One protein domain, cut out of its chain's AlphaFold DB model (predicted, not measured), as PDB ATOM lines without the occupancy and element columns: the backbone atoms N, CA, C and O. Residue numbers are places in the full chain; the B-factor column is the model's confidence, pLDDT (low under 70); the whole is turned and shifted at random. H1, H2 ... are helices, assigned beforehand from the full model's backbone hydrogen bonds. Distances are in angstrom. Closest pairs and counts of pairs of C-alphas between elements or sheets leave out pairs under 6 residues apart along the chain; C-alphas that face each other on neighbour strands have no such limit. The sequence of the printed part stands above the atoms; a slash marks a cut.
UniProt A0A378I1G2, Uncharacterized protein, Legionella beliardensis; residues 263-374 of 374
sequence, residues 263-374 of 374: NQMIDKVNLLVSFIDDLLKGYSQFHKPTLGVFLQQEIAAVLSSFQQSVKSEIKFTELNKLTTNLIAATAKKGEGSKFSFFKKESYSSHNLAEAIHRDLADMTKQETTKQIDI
ATOM      1  N   ASN A 263      98.574  52.939  38.739       90.88
ATOM      2  CA  ASN A 263      98.650  53.781  37.544       90.88
ATOM      3  C   ASN A 263      99.978  53.625  36.795       90.88
ATOM      4  O   ASN A 263      99.992  53.654  35.567       90.88
ATOM      5  N   GLN A 264     101.091  53.478  37.518       91.00
ATOM      6  CA  GLN A 264     102.421  53.387  36.920       91.00
ATOM      7  C   GLN A 264     102.846  51.925  36.768       91.00
ATOM      8  O   GLN A 264     102.593  51.094  37.644       91.00
ATOM      9  N   MET A 265     103.543  51.597  35.677       91.69
ATOM     10  CA  MET A 265     104.071  50.246  35.481       91.69
ATOM     11  C   MET A 265     105.049  49.850  36.582       91.69
ATOM     12  O   MET A 265     105.030  48.705  37.018       91.69
ATOM     13  N   ILE A 266     105.882  50.781  37.061       92.19
ATOM     14  CA  ILE A 266     106.840  50.479  38.130       92.19
ATOM     15  C   ILE A 266     106.134  50.011  39.409       92.19
ATOM     16  O   ILE A 266     106.578  49.045  40.024       92.19
ATOM     17  N   ASP A 267     104.982  50.597  39.742       94.12
ATOM     18  CA  ASP A 267     104.170  50.184  40.888       94.12
ATOM     19  C   ASP A 267     103.555  48.798  40.663       94.12
ATOM     20  O   ASP A 267     103.597  47.951  41.556       94.12
ATOM     21  N   LYS A 268     103.080  48.503  39.441       95.94
ATOM     22  CA  LYS A 268     102.629  47.147  39.070       95.94
ATOM     23  C   LYS A 268     103.759  46.120  39.201       95.94
ATOM     24  O   LYS A 268     103.516  45.008  39.663       95.94
ATOM     25  N   VAL A 269     104.984  46.468  38.797       95.75
ATOM     26  CA  VAL A 269     106.160  45.588  38.911       95.75
ATOM     27  C   VAL A 269     106.532  45.357  40.370       95.75
ATOM     28  O   VAL A 269     106.741  44.210  40.760       95.75
ATOM     29  N   ASN A 270     106.552  46.404  41.194       95.19
ATOM     30  CA  ASN A 270     106.803  46.284  42.630       95.19
ATOM     31  C   ASN A 270     105.754  45.390  43.304       95.19
ATOM     32  O   ASN A 270     106.102  44.509  44.093       95.19
ATOM     33  N   LEU A 271     104.481  45.560  42.938       96.25
ATOM     34  CA  LEU A 271     103.388  44.735  43.435       96.25
ATOM     35  C   LEU A 271     103.529  43.272  42.989       96.25
ATOM     36  O   LEU A 271     103.355  42.361  43.796       96.25
ATOM     37  N   LEU A 272     103.928  43.035  41.733       97.69
ATOM     38  CA  LEU A 272     104.211  41.693  41.224       97.69
ATOM     39  C   LEU A 272     105.341  41.032  42.023       97.69
ATOM     40  O   LEU A 272     105.185  39.899  42.471       97.69
ATOM     41  N   VAL A 273     106.456  41.737  42.237       96.75
ATOM     42  CA  VAL A 273     107.571  41.243  43.059       96.75
ATOM     43  C   VAL A 273     107.078  40.875  44.458       96.75
ATOM     44  O   VAL A 273     107.383  39.779  44.925       96.75
ATOM     45  N   SER A 274     106.279  41.739  45.093       95.75
ATOM     46  CA  SER A 274     105.723  41.493  46.428       95.75
ATOM     47  C   SER A 274     104.862  40.229  46.474       95.75
ATOM     48  O   SER A 274     105.106  39.356  47.305       95.75
ATOM     49  N   PHE A 275     103.893  40.082  45.563       96.44
ATOM     50  CA  PHE A 275     103.010  38.912  45.544       96.44
ATOM     51  C   PHE A 275     103.777  37.606  45.342       96.44
ATOM     52  O   PHE A 275     103.504  36.610  46.013       96.44
ATOM     53  N   ILE A 276     104.761  37.596  44.440       95.94
ATOM     54  CA  ILE A 276     105.572  36.399  44.215       95.94
ATOM     55  C   ILE A 276     106.461  36.104  45.430       95.94
ATOM     56  O   ILE A 276     106.567  34.944  45.826       95.94
ATOM     57  N   ASP A 277     107.057  37.115  46.063       94.00
ATOM     58  CA  ASP A 277     107.885  36.944  47.264       94.00
ATOM     59  C   ASP A 277     107.083  36.329  48.426       94.00
ATOM     60  O   ASP A 277     107.542  35.369  49.054       94.00
ATOM     61  N   ASP A 278     105.855  36.803  48.658       93.00
ATOM     62  CA  ASP A 278     104.955  36.271  49.688       93.00
ATOM     63  C   ASP A 278     104.606  34.794  49.445       93.00
ATOM     64  O   ASP A 278     104.719  33.961  50.357       93.00
ATOM     65  N   LEU A 279     104.273  34.432  48.199       91.81
ATOM     66  CA  LEU A 279     104.018  33.043  47.808       91.81
ATOM     67  C   LEU A 279     105.263  32.173  48.010       91.81
ATOM     68  O   LEU A 279     105.201  31.123  48.655       91.81
ATOM     69  N   LEU A 280     106.419  32.610  47.508       89.00
ATOM     70  CA  LEU A 280     107.665  31.862  47.630       89.00
ATOM     71  C   LEU A 280     108.051  31.652  49.104       89.00
ATOM     72  O   LEU A 280     108.461  30.545  49.470       89.00
ATOM     73  N   LYS A 281     107.913  32.670  49.965       86.88
ATOM     74  CA  LYS A 281     108.182  32.577  51.413       86.88
ATOM     75  C   LYS A 281     107.230  31.607  52.110       86.88
ATOM     76  O   LYS A 281     107.702  30.714  52.824       86.88
ATOM     77  N   GLY A 282     105.922  31.738  51.882       86.06
ATOM     78  CA  GLY A 282     104.904  30.871  52.483       86.06
ATOM     79  C   GLY A 282     105.122  29.406  52.126       86.06
ATOM     80  O   GLY A 282     105.336  28.554  52.997       86.06
ATOM     81  N   TYR A 283     105.200  29.117  50.832       82.50
ATOM     82  CA  TYR A 283     105.388  27.759  50.343       82.50
ATOM     83  C   TYR A 283     106.736  27.162  50.782       82.50
ATOM     84  O   TYR A 283     106.777  26.022  51.248       82.50
ATOM     85  N   SER A 284     107.831  27.933  50.756       78.69
ATOM     86  CA  SER A 284     109.150  27.451  51.209       78.69
ATOM     87  C   SER A 284     109.203  27.131  52.704       78.69
ATOM     88  O   SER A 284     109.944  26.237  53.132       78.69
ATOM     89  N   GLN A 285     108.464  27.876  53.531       78.31
ATOM     90  CA  GLN A 285     108.456  27.650  54.971       78.31
ATOM     91  C   GLN A 285     107.614  26.431  55.353       78.31
ATOM     92  O   GLN A 285     108.008  25.687  56.262       78.31
ATOM     93  N   PHE A 286     106.494  26.208  54.665       75.19
ATOM     94  CA  PHE A 286     105.483  25.259  55.112       75.19
ATOM     95  C   PHE A 286     105.301  24.006  54.237       75.19
ATOM     96  O   PHE A 286     104.607  23.082  54.663       75.19
ATOM     97  N   HIS A 287     105.937  23.907  53.065       69.38
ATOM     98  CA  HIS A 287     105.705  22.818  52.110       69.38
ATOM     99  C   HIS A 287     107.033  22.212  51.616       69.38
ATOM    100  O   HIS A 287     107.757  22.828  50.843       69.38
ATOM    101  N   LYS A 288     107.414  21.011  52.084       64.75
ATOM    102  CA  LYS A 288     108.726  20.399  51.752       64.75
ATOM    103  C   LYS A 288     108.717  19.202  50.787       64.75
ATOM    104  O   LYS A 288     109.740  19.031  50.137       64.75
ATOM    105  N   PRO A 289     107.636  18.418  50.623       55.09
ATOM    106  CA  PRO A 289     107.606  17.375  49.579       55.09
ATOM    107  C   PRO A 289     106.831  17.777  48.312       55.09
ATOM    108  O   PRO A 289     107.234  17.442  47.207       55.09
ATOM    109  N   THR A 290     105.745  18.536  48.452       56.47
ATOM    110  CA  THR A 290     104.766  18.832  47.385       56.47
ATOM    111  C   THR A 290     104.906  20.251  46.806       56.47
ATOM    112  O   THR A 290     104.021  20.737  46.106       56.47
ATOM    113  N   LEU A 291     106.023  20.936  47.104       65.44
ATOM    114  CA  LEU A 291     106.296  22.356  46.810       65.44
ATOM    115  C   LEU A 291     106.037  22.759  45.353       65.44
ATOM    116  O   LEU A 291     105.577  23.868  45.118       65.44
ATOM    117  N   GLY A 292     106.323  21.872  44.398       67.69
ATOM    118  CA  GLY A 292     106.417  22.237  42.986       67.69
ATOM    119  C   GLY A 292     105.104  22.655  42.331       67.69
ATOM    120  O   GLY A 292     105.003  23.770  41.828       67.69
ATOM    121  N   VAL A 293     104.105  21.771  42.338       72.69
ATOM    122  CA  VAL A 293     102.903  21.937  41.499       72.69
ATOM    123  C   VAL A 293     102.027  23.088  41.990       72.69
ATOM    124  O   VAL A 293     101.663  23.963  41.210       72.69
ATOM    125  N   PHE A 294     101.730  23.126  43.290       80.00
ATOM    126  CA  PHE A 294     100.842  24.144  43.852       80.00
ATOM    127  C   PHE A 294     101.444  25.550  43.772       80.00
ATOM    128  O   PHE A 294     100.752  26.485  43.390       80.00
ATOM    129  N   LEU A 295     102.742  25.704  44.056       85.81
ATOM    130  CA  LEU A 295     103.407  27.005  43.960       85.81
ATOM    131  C   LEU A 295     103.405  27.539  42.521       85.81
ATOM    132  O   LEU A 295     103.149  28.719  42.306       85.81
ATOM    133  N   GLN A 296     103.653  26.676  41.530       87.94
ATOM    134  CA  GLN A 296     103.601  27.072  40.121       87.94
ATOM    135  C   GLN A 296     102.199  27.523  39.700       87.94
ATOM    136  O   GLN A 296     102.080  28.506  38.975       87.94
ATOM    137  N   GLN A 297     101.146  26.847  40.172       88.50
ATOM    138  CA  GLN A 297      99.761  27.247  39.904       88.50
ATOM    139  C   GLN A 297      99.420  28.610  40.521       88.50
ATOM    140  O   GLN A 297      98.810  29.441  39.850       88.50
ATOM    141  N   GLU A 298      99.844  28.866  41.764       90.00
ATOM    142  CA  GLU A 298      99.649  30.171  42.409       90.00
ATOM    143  C   GLU A 298     100.379  31.291  41.657       90.00
ATOM    144  O   GLU A 298      99.774  32.309  41.325       90.00
ATOM    145  N   ILE A 299     101.656  31.081  41.320       93.50
ATOM    146  CA  ILE A 299     102.459  32.053  40.564       93.50
ATOM    147  C   ILE A 299     101.833  32.317  39.190       93.50
ATOM    148  O   ILE A 299     101.689  33.472  38.797       93.50
ATOM    149  N   ALA A 300     101.404  31.276  38.472       94.00
ATOM    150  CA  ALA A 300     100.793  31.421  37.151       94.00
ATOM    151  C   ALA A 300      99.522  32.287  37.175       94.00
ATOM    152  O   ALA A 300      99.308  33.077  36.256       94.00
ATOM    153  N   ALA A 301      98.703  32.188  38.228       93.62
ATOM    154  CA  ALA A 301      97.519  33.031  38.382       93.62
ATOM    155  C   ALA A 301      97.881  34.520  38.539       93.62
ATOM    156  O   ALA A 301      97.247  35.377  37.917       93.62
ATOM    157  N   VAL A 302      98.927  34.828  39.317       96.88
ATOM    158  CA  VAL A 302      99.434  36.199  39.487       96.88
ATOM    159  C   VAL A 302     100.003  36.733  38.169       96.88
ATOM    160  O   VAL A 302      99.630  37.825  37.744       96.88
ATOM    161  N   LEU A 303     100.844  35.950  37.481       97.25
ATOM    162  CA  LEU A 303     101.456  36.349  36.206       97.25
ATOM    163  C   LEU A 303     100.409  36.588  35.114       97.25
ATOM    164  O   LEU A 303     100.462  37.609  34.433       97.25
ATOM    165  N   SER A 304      99.419  35.700  34.988       96.81
ATOM    166  CA  SER A 304      98.314  35.874  34.039       96.81
ATOM    167  C   SER A 304      97.536  37.164  34.315       96.81
ATOM    168  O   SER A 304      97.263  37.935  33.396       96.81
ATOM    169  N   SER A 305      97.246  37.454  35.585       97.12
ATOM    170  CA  SER A 305      96.527  38.672  35.979       97.12
ATOM    171  C   SER A 305      97.343  39.941  35.697       97.12
ATOM    172  O   SER A 305      96.796  40.930  35.209       97.12
ATOM    173  N   PHE A 306      98.659  39.898  35.924       97.44
ATOM    174  CA  PHE A 306      99.579  40.975  35.554       97.44
ATOM    175  C   PHE A 306      99.576  41.217  34.041       97.44
ATOM    176  O   PHE A 306      99.348  42.341  33.600       97.44
ATOM    177  N   GLN A 307      99.758  40.159  33.242       96.56
ATOM    178  CA  GLN A 307      99.763  40.217  31.776       96.56
ATOM    179  C   GLN A 307      98.450  40.772  31.207       96.56
ATOM    180  O   GLN A 307      98.471  41.563  30.264       96.56
ATOM    181  N   GLN A 308      97.312  40.408  31.805       95.94
ATOM    182  CA  GLN A 308      96.007  40.969  31.454       95.94
ATOM    183  C   GLN A 308      95.904  42.464  31.790       95.94
ATOM    184  O   GLN A 308      95.390  43.226  30.972       95.94
ATOM    185  N   SER A 309      96.407  42.894  32.954       95.81
ATOM    186  CA  SER A 309      96.414  44.309  33.360       95.81
ATOM    187  C   SER A 309      97.248  45.170  32.408       95.81
ATOM    188  O   SER A 309      96.796  46.212  31.932       95.81
ATOM    189  N   VAL A 310      98.451  44.706  32.060       94.31
ATOM    190  CA  VAL A 310      99.382  45.437  31.179       94.31
ATOM    191  C   VAL A 310      99.127  45.194  29.688       94.31
ATOM    192  O   VAL A 310      99.794  45.789  28.846       94.31
ATOM    193  N   LYS A 311      98.163  44.323  29.354       93.81
ATOM    194  CA  LYS A 311      97.780  43.940  27.984       93.81
ATOM    195  C   LYS A 311      98.969  43.478  27.133       93.81
ATOM    196  O   LYS A 311      99.049  43.799  25.950       93.81
ATOM    197  N   SER A 312      99.886  42.726  27.737       92.25
ATOM    198  CA  SER A 312     101.084  42.218  27.067       92.25
ATOM    199  C   SER A 312     101.330  40.761  27.417       92.25
ATOM    200  O   SER A 312     101.244  40.358  28.578       92.25
ATOM    201  N   GLU A 313     101.691  39.966  26.413       93.19
ATOM    202  CA  GLU A 313     102.212  38.623  26.636       93.19
ATOM    203  C   GLU A 313     103.696  38.704  27.002       93.19
ATOM    204  O   GLU A 313     104.473  39.380  26.329       93.19
ATOM    205  N   ILE A 314     104.088  38.053  28.097       92.94
ATOM    206  CA  ILE A 314     105.431  38.169  28.667       92.94
ATOM    207  C   ILE A 314     105.944  36.770  28.959       92.94
ATOM    208  O   ILE A 314     105.286  35.965  29.619       92.94
ATOM    209  N   LYS A 315     107.156  36.480  28.487       92.50
ATOM    210  CA  LYS A 315     107.840  35.227  28.796       92.50
ATOM    211  C   LYS A 315     108.684  35.416  30.050       92.50
ATOM    212  O   LYS A 315     109.816  35.872  29.961       92.50
ATOM    213  N   PHE A 316     108.144  35.011  31.195       94.75
ATOM    214  CA  PHE A 316     108.824  35.046  32.495       94.75
ATOM    215  C   PHE A 316     109.918  33.966  32.620       94.75
ATOM    216  O   PHE A 316     109.800  33.007  33.383       94.75
ATOM    217  N   THR A 317     110.960  34.057  31.795       94.56
ATOM    218  CA  THR A 317     111.983  33.014  31.636       94.56
ATOM    219  C   THR A 317     112.891  32.932  32.859       94.56
ATOM    220  O   THR A 317     113.108  31.839  33.395       94.56
ATOM    221  N   GLU A 318     113.397  34.070  33.329       94.50
ATOM    222  CA  GLU A 318     114.291  34.132  34.484       94.50
ATOM    223  C   GLU A 318     113.543  33.792  35.778       94.50
ATOM    224  O   GLU A 318     114.047  33.009  36.593       94.50
ATOM    225  N   LEU A 319     112.305  34.274  35.943       94.31
ATOM    226  CA  LEU A 319     111.467  33.906  37.087       94.31
ATOM    227  C   LEU A 319     111.144  32.400  37.111       94.31
ATOM    228  O   LEU A 319     111.245  31.756  38.163       94.31
ATOM    229  N   ASN A 320     110.797  31.807  35.963       92.62
ATOM    230  CA  ASN A 320     110.523  30.369  35.867       92.62
ATOM    231  C   ASN A 320     111.759  29.530  36.213       92.62
ATOM    232  O   ASN A 320     111.658  28.525  36.925       92.62
ATOM    233  N   LYS A 321     112.943  29.956  35.761       91.19
ATOM    234  CA  LYS A 321     114.219  29.324  36.112       91.19
ATOM    235  C   LYS A 321     114.502  29.419  37.613       91.19
ATOM    236  O   LYS A 321     114.851  28.409  38.228       91.19
ATOM    237  N   LEU A 322     114.314  30.594  38.219       90.06
ATOM    238  CA  LEU A 322     114.482  30.804  39.661       90.06
ATOM    239  C   LEU A 322     113.553  29.891  40.470       90.06
ATOM    240  O   LEU A 322     114.008  29.175  41.367       90.06
ATOM    241  N   THR A 323     112.273  29.851  40.106       87.94
ATOM    242  CA  THR A 323     111.251  29.032  40.774       87.94
ATOM    243  C   THR A 323     111.552  27.537  40.638       87.94
ATOM    244  O   THR A 323     111.506  26.793  41.617       87.94
ATOM    245  N   THR A 324     111.950  27.084  39.448       86.75
ATOM    246  CA  THR A 324     112.324  25.681  39.200       86.75
ATOM    247  C   THR A 324     113.535  25.265  40.039       86.75
ATOM    248  O   THR A 324     113.531  24.199  40.660       86.75
ATOM    249  N   ASN A 325     114.552  26.129  40.132       84.81
ATOM    250  CA  ASN A 325     115.729  25.892  40.969       84.81
ATOM    251  C   ASN A 325     115.369  25.804  42.459       84.81
ATOM    252  O   ASN A 325     115.895  24.943  43.168       84.81
ATOM    253  N   LEU A 326     114.453  26.655  42.933       81.25
ATOM    254  CA  LEU A 326     113.950  26.631  44.308       81.25
ATOM    255  C   LEU A 326     113.242  25.307  44.637       81.25
ATOM    256  O   LEU A 326     113.510  24.692  45.677       81.25
ATOM    257  N   ILE A 327     112.364  24.861  43.738       79.69
ATOM    258  CA  ILE A 327     111.626  23.602  43.873       79.69
ATOM    259  C   ILE A 327     112.608  22.423  43.918       79.69
ATOM    260  O   ILE A 327     112.576  21.624  44.857       79.69
ATOM    261  N   ALA A 328     113.549  22.360  42.969       79.31
ATOM    262  CA  ALA A 328     114.550  21.297  42.895       79.31
ATOM    263  C   ALA A 328     115.478  21.259  44.125       79.31
ATOM    264  O   ALA A 328     115.786  20.184  44.648       79.31
ATOM    265  N   ALA A 329     115.907  22.421  44.629       75.19
ATOM    266  CA  ALA A 329     116.741  22.521  45.827       75.19
ATOM    267  C   ALA A 329     116.021  22.047  47.099       75.19
ATOM    268  O   ALA A 329     116.670  21.600  48.048       75.19
ATOM    269  N   THR A 330     114.691  22.147  47.131       68.75
ATOM    270  CA  THR A 330     113.880  21.683  48.260       68.75
ATOM    271  C   THR A 330     113.641  20.176  48.191       68.75
ATOM    272  O   THR A 330     113.803  19.506  49.210       68.75
ATOM    273  N   ALA A 331     113.386  19.626  46.998       68.31
ATOM    274  CA  ALA A 331     113.223  18.186  46.784       68.31
ATOM    275  C   ALA A 331     114.476  17.386  47.194       68.31
ATOM    276  O   ALA A 331     114.384  16.432  47.963       68.31
ATOM    277  N   LYS A 332     115.675  17.849  46.804       62.62
ATOM    278  CA  LYS A 332     116.958  17.199  47.153       62.62
ATOM    279  C   LYS A 332     117.264  17.157  48.656       62.62
ATOM    280  O   LYS A 332     118.107  16.381  49.089       62.62
ATOM    281  N   LYS A 333     116.608  17.988  49.476       58.12
ATOM    282  CA  LYS A 333     116.775  17.978  50.942       58.12
ATOM    283  C   LYS A 333     115.932  16.897  51.635       58.12
ATOM    284  O   LYS A 333     116.169  16.649  52.815       58.12
ATOM    285  N   GLY A 334     114.967  16.289  50.940       51.75
ATOM    286  CA  GLY A 334     114.144  15.188  51.457       51.75
ATOM    287  C   GLY A 334     114.832  13.819  51.412       51.75
ATOM    288  O   GLY A 334     114.481  12.937  52.187       51.75
ATOM    289  N   GLU A 335     115.853  13.659  50.566       44.41
ATOM    290  CA  GLU A 335     116.585  12.406  50.371       44.41
ATOM    291  C   GLU A 335     117.929  12.435  51.129       44.41
ATOM    292  O   GLU A 335     118.941  12.932  50.648       44.41
ATOM    293  N   GLY A 336     117.947  11.932  52.367       42.94
ATOM    294  CA  GLY A 336     119.160  11.401  53.017       42.94
ATOM    295  C   GLY A 336     120.324  12.349  53.368       42.94
ATOM    296  O   GLY A 336     121.350  11.875  53.861       42.94
ATOM    297  N   SER A 337     120.222  13.666  53.176       37.88
ATOM    298  CA  SER A 337     121.328  14.592  53.473       37.88
ATOM    299  C   SER A 337     121.547  14.785  54.986       37.88
ATOM    300  O   SER A 337     120.850  15.553  55.656       37.88
ATOM    301  N   LYS A 338     122.562  14.103  55.535       39.25
ATOM    302  CA  LYS A 338     123.156  14.424  56.842       39.25
ATOM    303  C   LYS A 338     123.719  15.853  56.812       39.25
ATOM    304  O   LYS A 338     124.559  16.169  55.981       39.25
ATOM    305  N   PHE A 339     123.255  16.668  57.762       40.75
ATOM    306  CA  PHE A 339     123.875  17.894  58.276       40.75
ATOM    307  C   PHE A 339     124.563  18.828  57.260       40.75
ATOM    308  O   PHE A 339     125.767  18.767  57.043       40.75
ATOM    309  N   SER A 340     123.817  19.828  56.781       32.94
ATOM    310  CA  SER A 340     124.401  21.112  56.368       32.94
ATOM    311  C   SER A 340     124.016  22.191  57.384       32.94
ATOM    312  O   SER A 340     122.851  22.583  57.495       32.94
ATOM    313  N   PHE A 341     125.008  22.637  58.160       32.84
ATOM    314  CA  PHE A 341     124.894  23.667  59.203       32.84
ATOM    315  C   PHE A 341     124.782  25.103  58.648       32.84
ATOM    316  O   PHE A 341     124.555  26.033  59.415       32.84
ATOM    317  N   PHE A 342     124.835  25.297  57.326       34.84
ATOM    318  CA  PHE A 342     124.646  26.602  56.687       34.84
ATOM    319  C   PHE A 342     123.396  26.582  55.804       34.84
ATOM    320  O   PHE A 342     123.424  26.232  54.625       34.84
ATOM    321  N   LYS A 343     122.254  26.962  56.387       43.00
ATOM    322  CA  LYS A 343     121.010  27.191  55.639       43.00
ATOM    323  C   LYS A 343     121.130  28.501  54.853       43.00
ATOM    324  O   LYS A 343     120.624  29.516  55.313       43.00
ATOM    325  N   LYS A 344     121.764  28.486  53.675       46.41
ATOM    326  CA  LYS A 344     121.522  29.551  52.692       46.41
ATOM    327  C   LYS A 344     120.062  29.458  52.253       46.41
ATOM    328  O   LYS A 344     119.580  28.373  51.908       46.41
ATOM    329  N   GLU A 345     119.349  30.573  52.333       53.97
ATOM    330  CA  GLU A 345     118.114  30.734  51.577       53.97
ATOM    331  C   GLU A 345     118.452  30.545  50.104       53.97
ATOM    332  O   GLU A 345     119.482  31.014  49.623       53.97
ATOM    333  N   SER A 346     117.656  29.736  49.417       63.91
ATOM    334  CA  SER A 346     117.903  29.380  48.019       63.91
ATOM    335  C   SER A 346     117.681  30.559  47.071       63.91
ATOM    336  O   SER A 346     118.176  30.514  45.950       63.91
ATOM    337  N   TYR A 347     116.988  31.609  47.520       77.31
ATOM    338  CA  TYR A 347     116.837  32.882  46.823       77.31
ATOM    339  C   TYR A 347     116.749  34.032  47.844       77.31
ATOM    340  O   TYR A 347     116.471  33.789  49.018       77.31
ATOM    341  N   SER A 348     117.005  35.262  47.398       84.88
ATOM    342  CA  SER A 348     116.740  36.502  48.137       84.88
ATOM    343  C   SER A 348     115.676  37.313  47.393       84.88
ATOM    344  O   SER A 348     115.550  37.172  46.174       84.88
ATOM    345  N   SER A 349     114.953  38.200  48.083       86.44
ATOM    346  CA  SER A 349     113.981  39.098  47.433       86.44
ATOM    347  C   SER A 349     114.640  39.988  46.366       86.44
ATOM    348  O   SER A 349     114.016  40.307  45.361       86.44
ATOM    349  N   HIS A 350     115.933  40.301  46.514       89.31
ATOM    350  CA  HIS A 350     116.714  40.976  45.475       89.31
ATOM    351  C   HIS A 350     116.878  40.114  44.214       89.31
ATOM    352  O   HIS A 350     116.575  40.585  43.124       89.31
ATOM    353  N   ASN A 351     117.263  38.838  44.348       90.62
ATOM    354  CA  ASN A 351     117.377  37.928  43.199       90.62
ATOM    355  C   ASN A 351     116.032  37.751  42.475       90.62
ATOM    356  O   ASN A 351     116.002  37.598  41.255       90.62
ATOM    357  N   LEU A 352     114.925  37.743  43.225       93.88
ATOM    358  CA  LEU A 352     113.577  37.696  42.662       93.88
ATOM    359  C   LEU A 352     113.263  38.965  41.863       93.88
ATOM    360  O   LEU A 352     112.847  38.866  40.709       93.88
ATOM    361  N   ALA A 353     113.489  40.138  42.460       94.25
ATOM    362  CA  ALA A 353     113.279  41.417  41.796       94.25
ATOM    363  C   ALA A 353     114.113  41.516  40.513       94.25
ATOM    364  O   ALA A 353     113.579  41.848  39.460       94.25
ATOM    365  N   GLU A 354     115.397  41.148  40.560       93.81
ATOM    366  CA  GLU A 354     116.262  41.126  39.377       93.81
ATOM    367  C   GLU A 354     115.739  40.193  38.279       93.81
ATOM    368  O   GLU A 354     115.757  40.572  37.109       93.81
ATOM    369  N   ALA A 355     115.270  38.990  38.627       94.69
ATOM    370  CA  ALA A 355     114.715  38.050  37.654       94.69
ATOM    371  C   ALA A 355     113.477  38.636  36.955       94.69
ATOM    372  O   ALA A 355     113.401  38.625  35.728       94.69
ATOM    373  N   ILE A 356     112.556  39.220  37.727       96.00
ATOM    374  CA  ILE A 356     111.348  39.860  37.193       96.00
ATOM    375  C   ILE A 356     111.715  41.079  36.335       96.00
ATOM    376  O   ILE A 356     111.220  41.211  35.220       96.00
ATOM    377  N   HIS A 357     112.629  41.940  36.785       94.25
ATOM    378  CA  HIS A 357     113.068  43.096  35.999       94.25
ATOM    379  C   HIS A 357     113.751  42.703  34.685       94.25
ATOM    380  O   HIS A 357     113.562  43.393  33.687       94.25
ATOM    381  N   ARG A 358     114.515  41.602  34.651       94.38
ATOM    382  CA  ARG A 358     115.096  41.080  33.402       94.38
ATOM    383  C   ARG A 358     114.019  40.611  32.432       94.38
ATOM    384  O   ARG A 358     114.085  40.974  31.262       94.38
ATOM    385  N   ASP A 359     113.019  39.880  32.921       95.19
ATOM    386  CA  ASP A 359     111.886  39.426  32.105       95.19
ATOM    387  C   ASP A 359     111.032  40.605  31.581       95.19
ATOM    388  O   ASP A 359     110.400  40.499  30.533       95.19
ATOM    389  N   LEU A 360     111.046  41.749  32.278       94.06
ATOM    390  CA  LEU A 360     110.283  42.961  31.945       94.06
ATOM    391  C   LEU A 360     111.121  44.093  31.325       94.06
ATOM    392  O   LEU A 360     110.623  45.212  31.150       94.06
ATOM    393  N   ALA A 361     112.389  43.838  30.997       87.75
ATOM    394  CA  ALA A 361     113.334  44.876  30.584       87.75
ATOM    395  C   ALA A 361     112.879  45.631  29.325       87.75
ATOM    396  O   ALA A 361     113.071  46.842  29.225       87.75
ATOM    397  N   ASP A 362     112.247  44.939  28.378       79.44
ATOM    398  CA  ASP A 362     111.792  45.553  27.128       79.44
ATOM    399  C   ASP A 362     110.547  46.425  27.331       79.44
ATOM    400  O   ASP A 362     110.441  47.494  26.732       79.44
ATOM    401  N   MET A 363     109.642  46.032  28.231       79.75
ATOM    402  CA  MET A 363     108.456  46.826  28.570       79.75
ATOM    403  C   MET A 363     108.814  48.093  29.346       79.75
ATOM    404  O   MET A 363     108.332  49.178  29.030       79.75
ATOM    405  N   THR A 364     109.690  47.966  30.342       70.00
ATOM    406  CA  THR A 364     110.094  49.096  31.194       70.00
ATOM    407  C   THR A 364     110.924  50.136  30.437       70.00
ATOM    408  O   THR A 364     110.818  51.324  30.721       70.00
ATOM    409  N   LYS A 365     111.689  49.737  29.410       68.75
ATOM    410  CA  LYS A 365     112.389  50.680  28.518       68.75
ATOM    411  C   LYS A 365     111.441  51.484  27.625       68.75
ATOM    412  O   LYS A 365     111.694  52.660  27.391       68.75
ATOM    413  N   GLN A 366     110.367  50.870  27.123       60.69
ATOM    414  CA  GLN A 366     109.424  51.529  26.208       60.69
ATOM    415  C   GLN A 366     108.616  52.653  26.875       60.69
ATOM    416  O   GLN A 366     108.244  53.613  26.203       60.69
ATOM    417  N   GLU A 367     108.353  52.562  28.178       58.97
ATOM    418  CA  GLU A 367     107.687  53.633  28.928       58.97
ATOM    419  C   GLU A 367     108.593  54.837  29.181       58.97
ATOM    420  O   GLU A 367     108.157  55.971  28.988       58.97
ATOM    421  N   THR A 368     109.859  54.603  29.539       58.25
ATOM    422  CA  THR A 368     110.833  55.682  29.757       58.25
ATOM    423  C   THR A 368     111.031  56.509  28.490       58.25
ATOM    424  O   THR A 368     111.096  57.730  28.563       58.25
ATOM    425  N   THR A 369     111.051  55.874  27.313       52.75
ATOM    426  CA  THR A 369     111.134  56.594  26.032       52.75
ATOM    427  C   THR A 369     109.876  57.426  25.761       52.75
ATOM    428  O   THR A 369     109.984  58.583  25.377       52.75
ATOM    429  N   LYS A 370     108.675  56.898  26.044       53.53
ATOM    430  CA  LYS A 370     107.409  57.632  25.848       53.53
ATOM    431  C   LYS A 370     107.224  58.830  26.786       53.53
ATOM    432  O   LYS A 370     106.478  59.735  26.434       53.53
ATOM    433  N   GLN A 371     107.860  58.840  27.957       49.91
ATOM    434  CA  GLN A 371     107.840  59.988  28.876       49.91
ATOM    435  C   GLN A 371     108.832  61.097  28.498       49.91
ATOM    436  O   GLN A 371     108.682  62.211  28.986       49.91
ATOM    437  N   ILE A 372     109.835  60.807  27.664       49.25
ATOM    438  CA  ILE A 372     110.823  61.794  27.190       49.25
ATOM    439  C   ILE A 372     110.316  62.526  25.935       49.25
ATOM    440  O   ILE A 372     110.746  63.643  25.658       49.25
ATOM    441  N   ASP A 373     109.379  61.918  25.204       42.56
ATOM    442  CA  ASP A 373     108.799  62.455  23.966       42.56
ATOM    443  C   ASP A 373     107.522  63.312  24.187       42.56
ATOM    444  O   ASP A 373     106.799  63.601  23.229       42.56
ATOM    445  N   ILE A 374     107.236  63.721  25.432       41.59
ATOM    446  CA  ILE A 374     106.198  64.703  25.825       41.59
ATOM    447  C   ILE A 374     106.902  65.894  26.470       41.59
ATOM    448  O   ILE A 374     106.517  67.044  26.150       41.59
TER     449      ILE A 374
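Overview. This is residues 263 to 374 of the 374 residues of an uncharacterized protein of Legionella beliardensis (UniProt A0A378I1G2). Three helices, H1, H2 and H3, run up and down as a bundle, and shorter H4 crosses H1 and H3 on one side. At one end residues 368 to 374, mostly H5, stick out; at the other, loop residues 335 to 344 do. The printed part has 112 residues, of which 80 are in five named helices, H1 to H5 in order along the chain, with no named strand, and the class is all helix; the whole is only just loose, close to compact, with a radius of gyration of the C-alphas of 16.3 A, spanning 61 by 25 by 19 A.

Along the chain. Find C-alpha 265 at (104.071, 50.246, 35.481); there H1, residues 265 to 286, begins and runs 31.8 A. Next come H2, residues 291 to 310, 28.7 A; H3, 317 to 331, 21.2 A; H4, 349 to 359, 15.5 A; and H5, 361 to 372, 17.4 A, ending at (110.823, 61.794, 27.190).

Arrangement. Look at Ile 276 and Ile 299, the closest C-alphas of the hairpin H1 and H2, 6.5 A apart; the helices touch at a shallow tilt of 11 degrees, opposite ways. In the hairpin H2 and H3, only residues 291 to 296 of H2 touch H3, closest at the C-alphas of Gly 292 and Ile 327, 5.5 A, with a shallow tilt of 17 degrees. H4 touches H1 at a steep tilt of 50 degrees, through residues 269 to 277 of H1 alone; the closest C-alphas are Val 273 and Ala 353, 5.8 A. H4 also touches residues 317 to 322 of H3 alone, at a steep tilt of 40 degrees; the closest C-alphas are Glu 318 and Ala 355, 5.1 A. H4 and H5 meet only through their link. Every O i to N i+4 pair is within hydrogen-bond range in H1, H3 and H4; H2 has 15 of 16 and H5 7 of 8.

Size, cuts and confidence. The C-alphas of Lys 338 and Ile 374 are farthest apart, 61.5 A. The printed part has no cut, and H3 to H4 is a long link of 17 residues. Look for pLDDT under 70 at residues 287 to 292, 330 to 346 and 365 to 374.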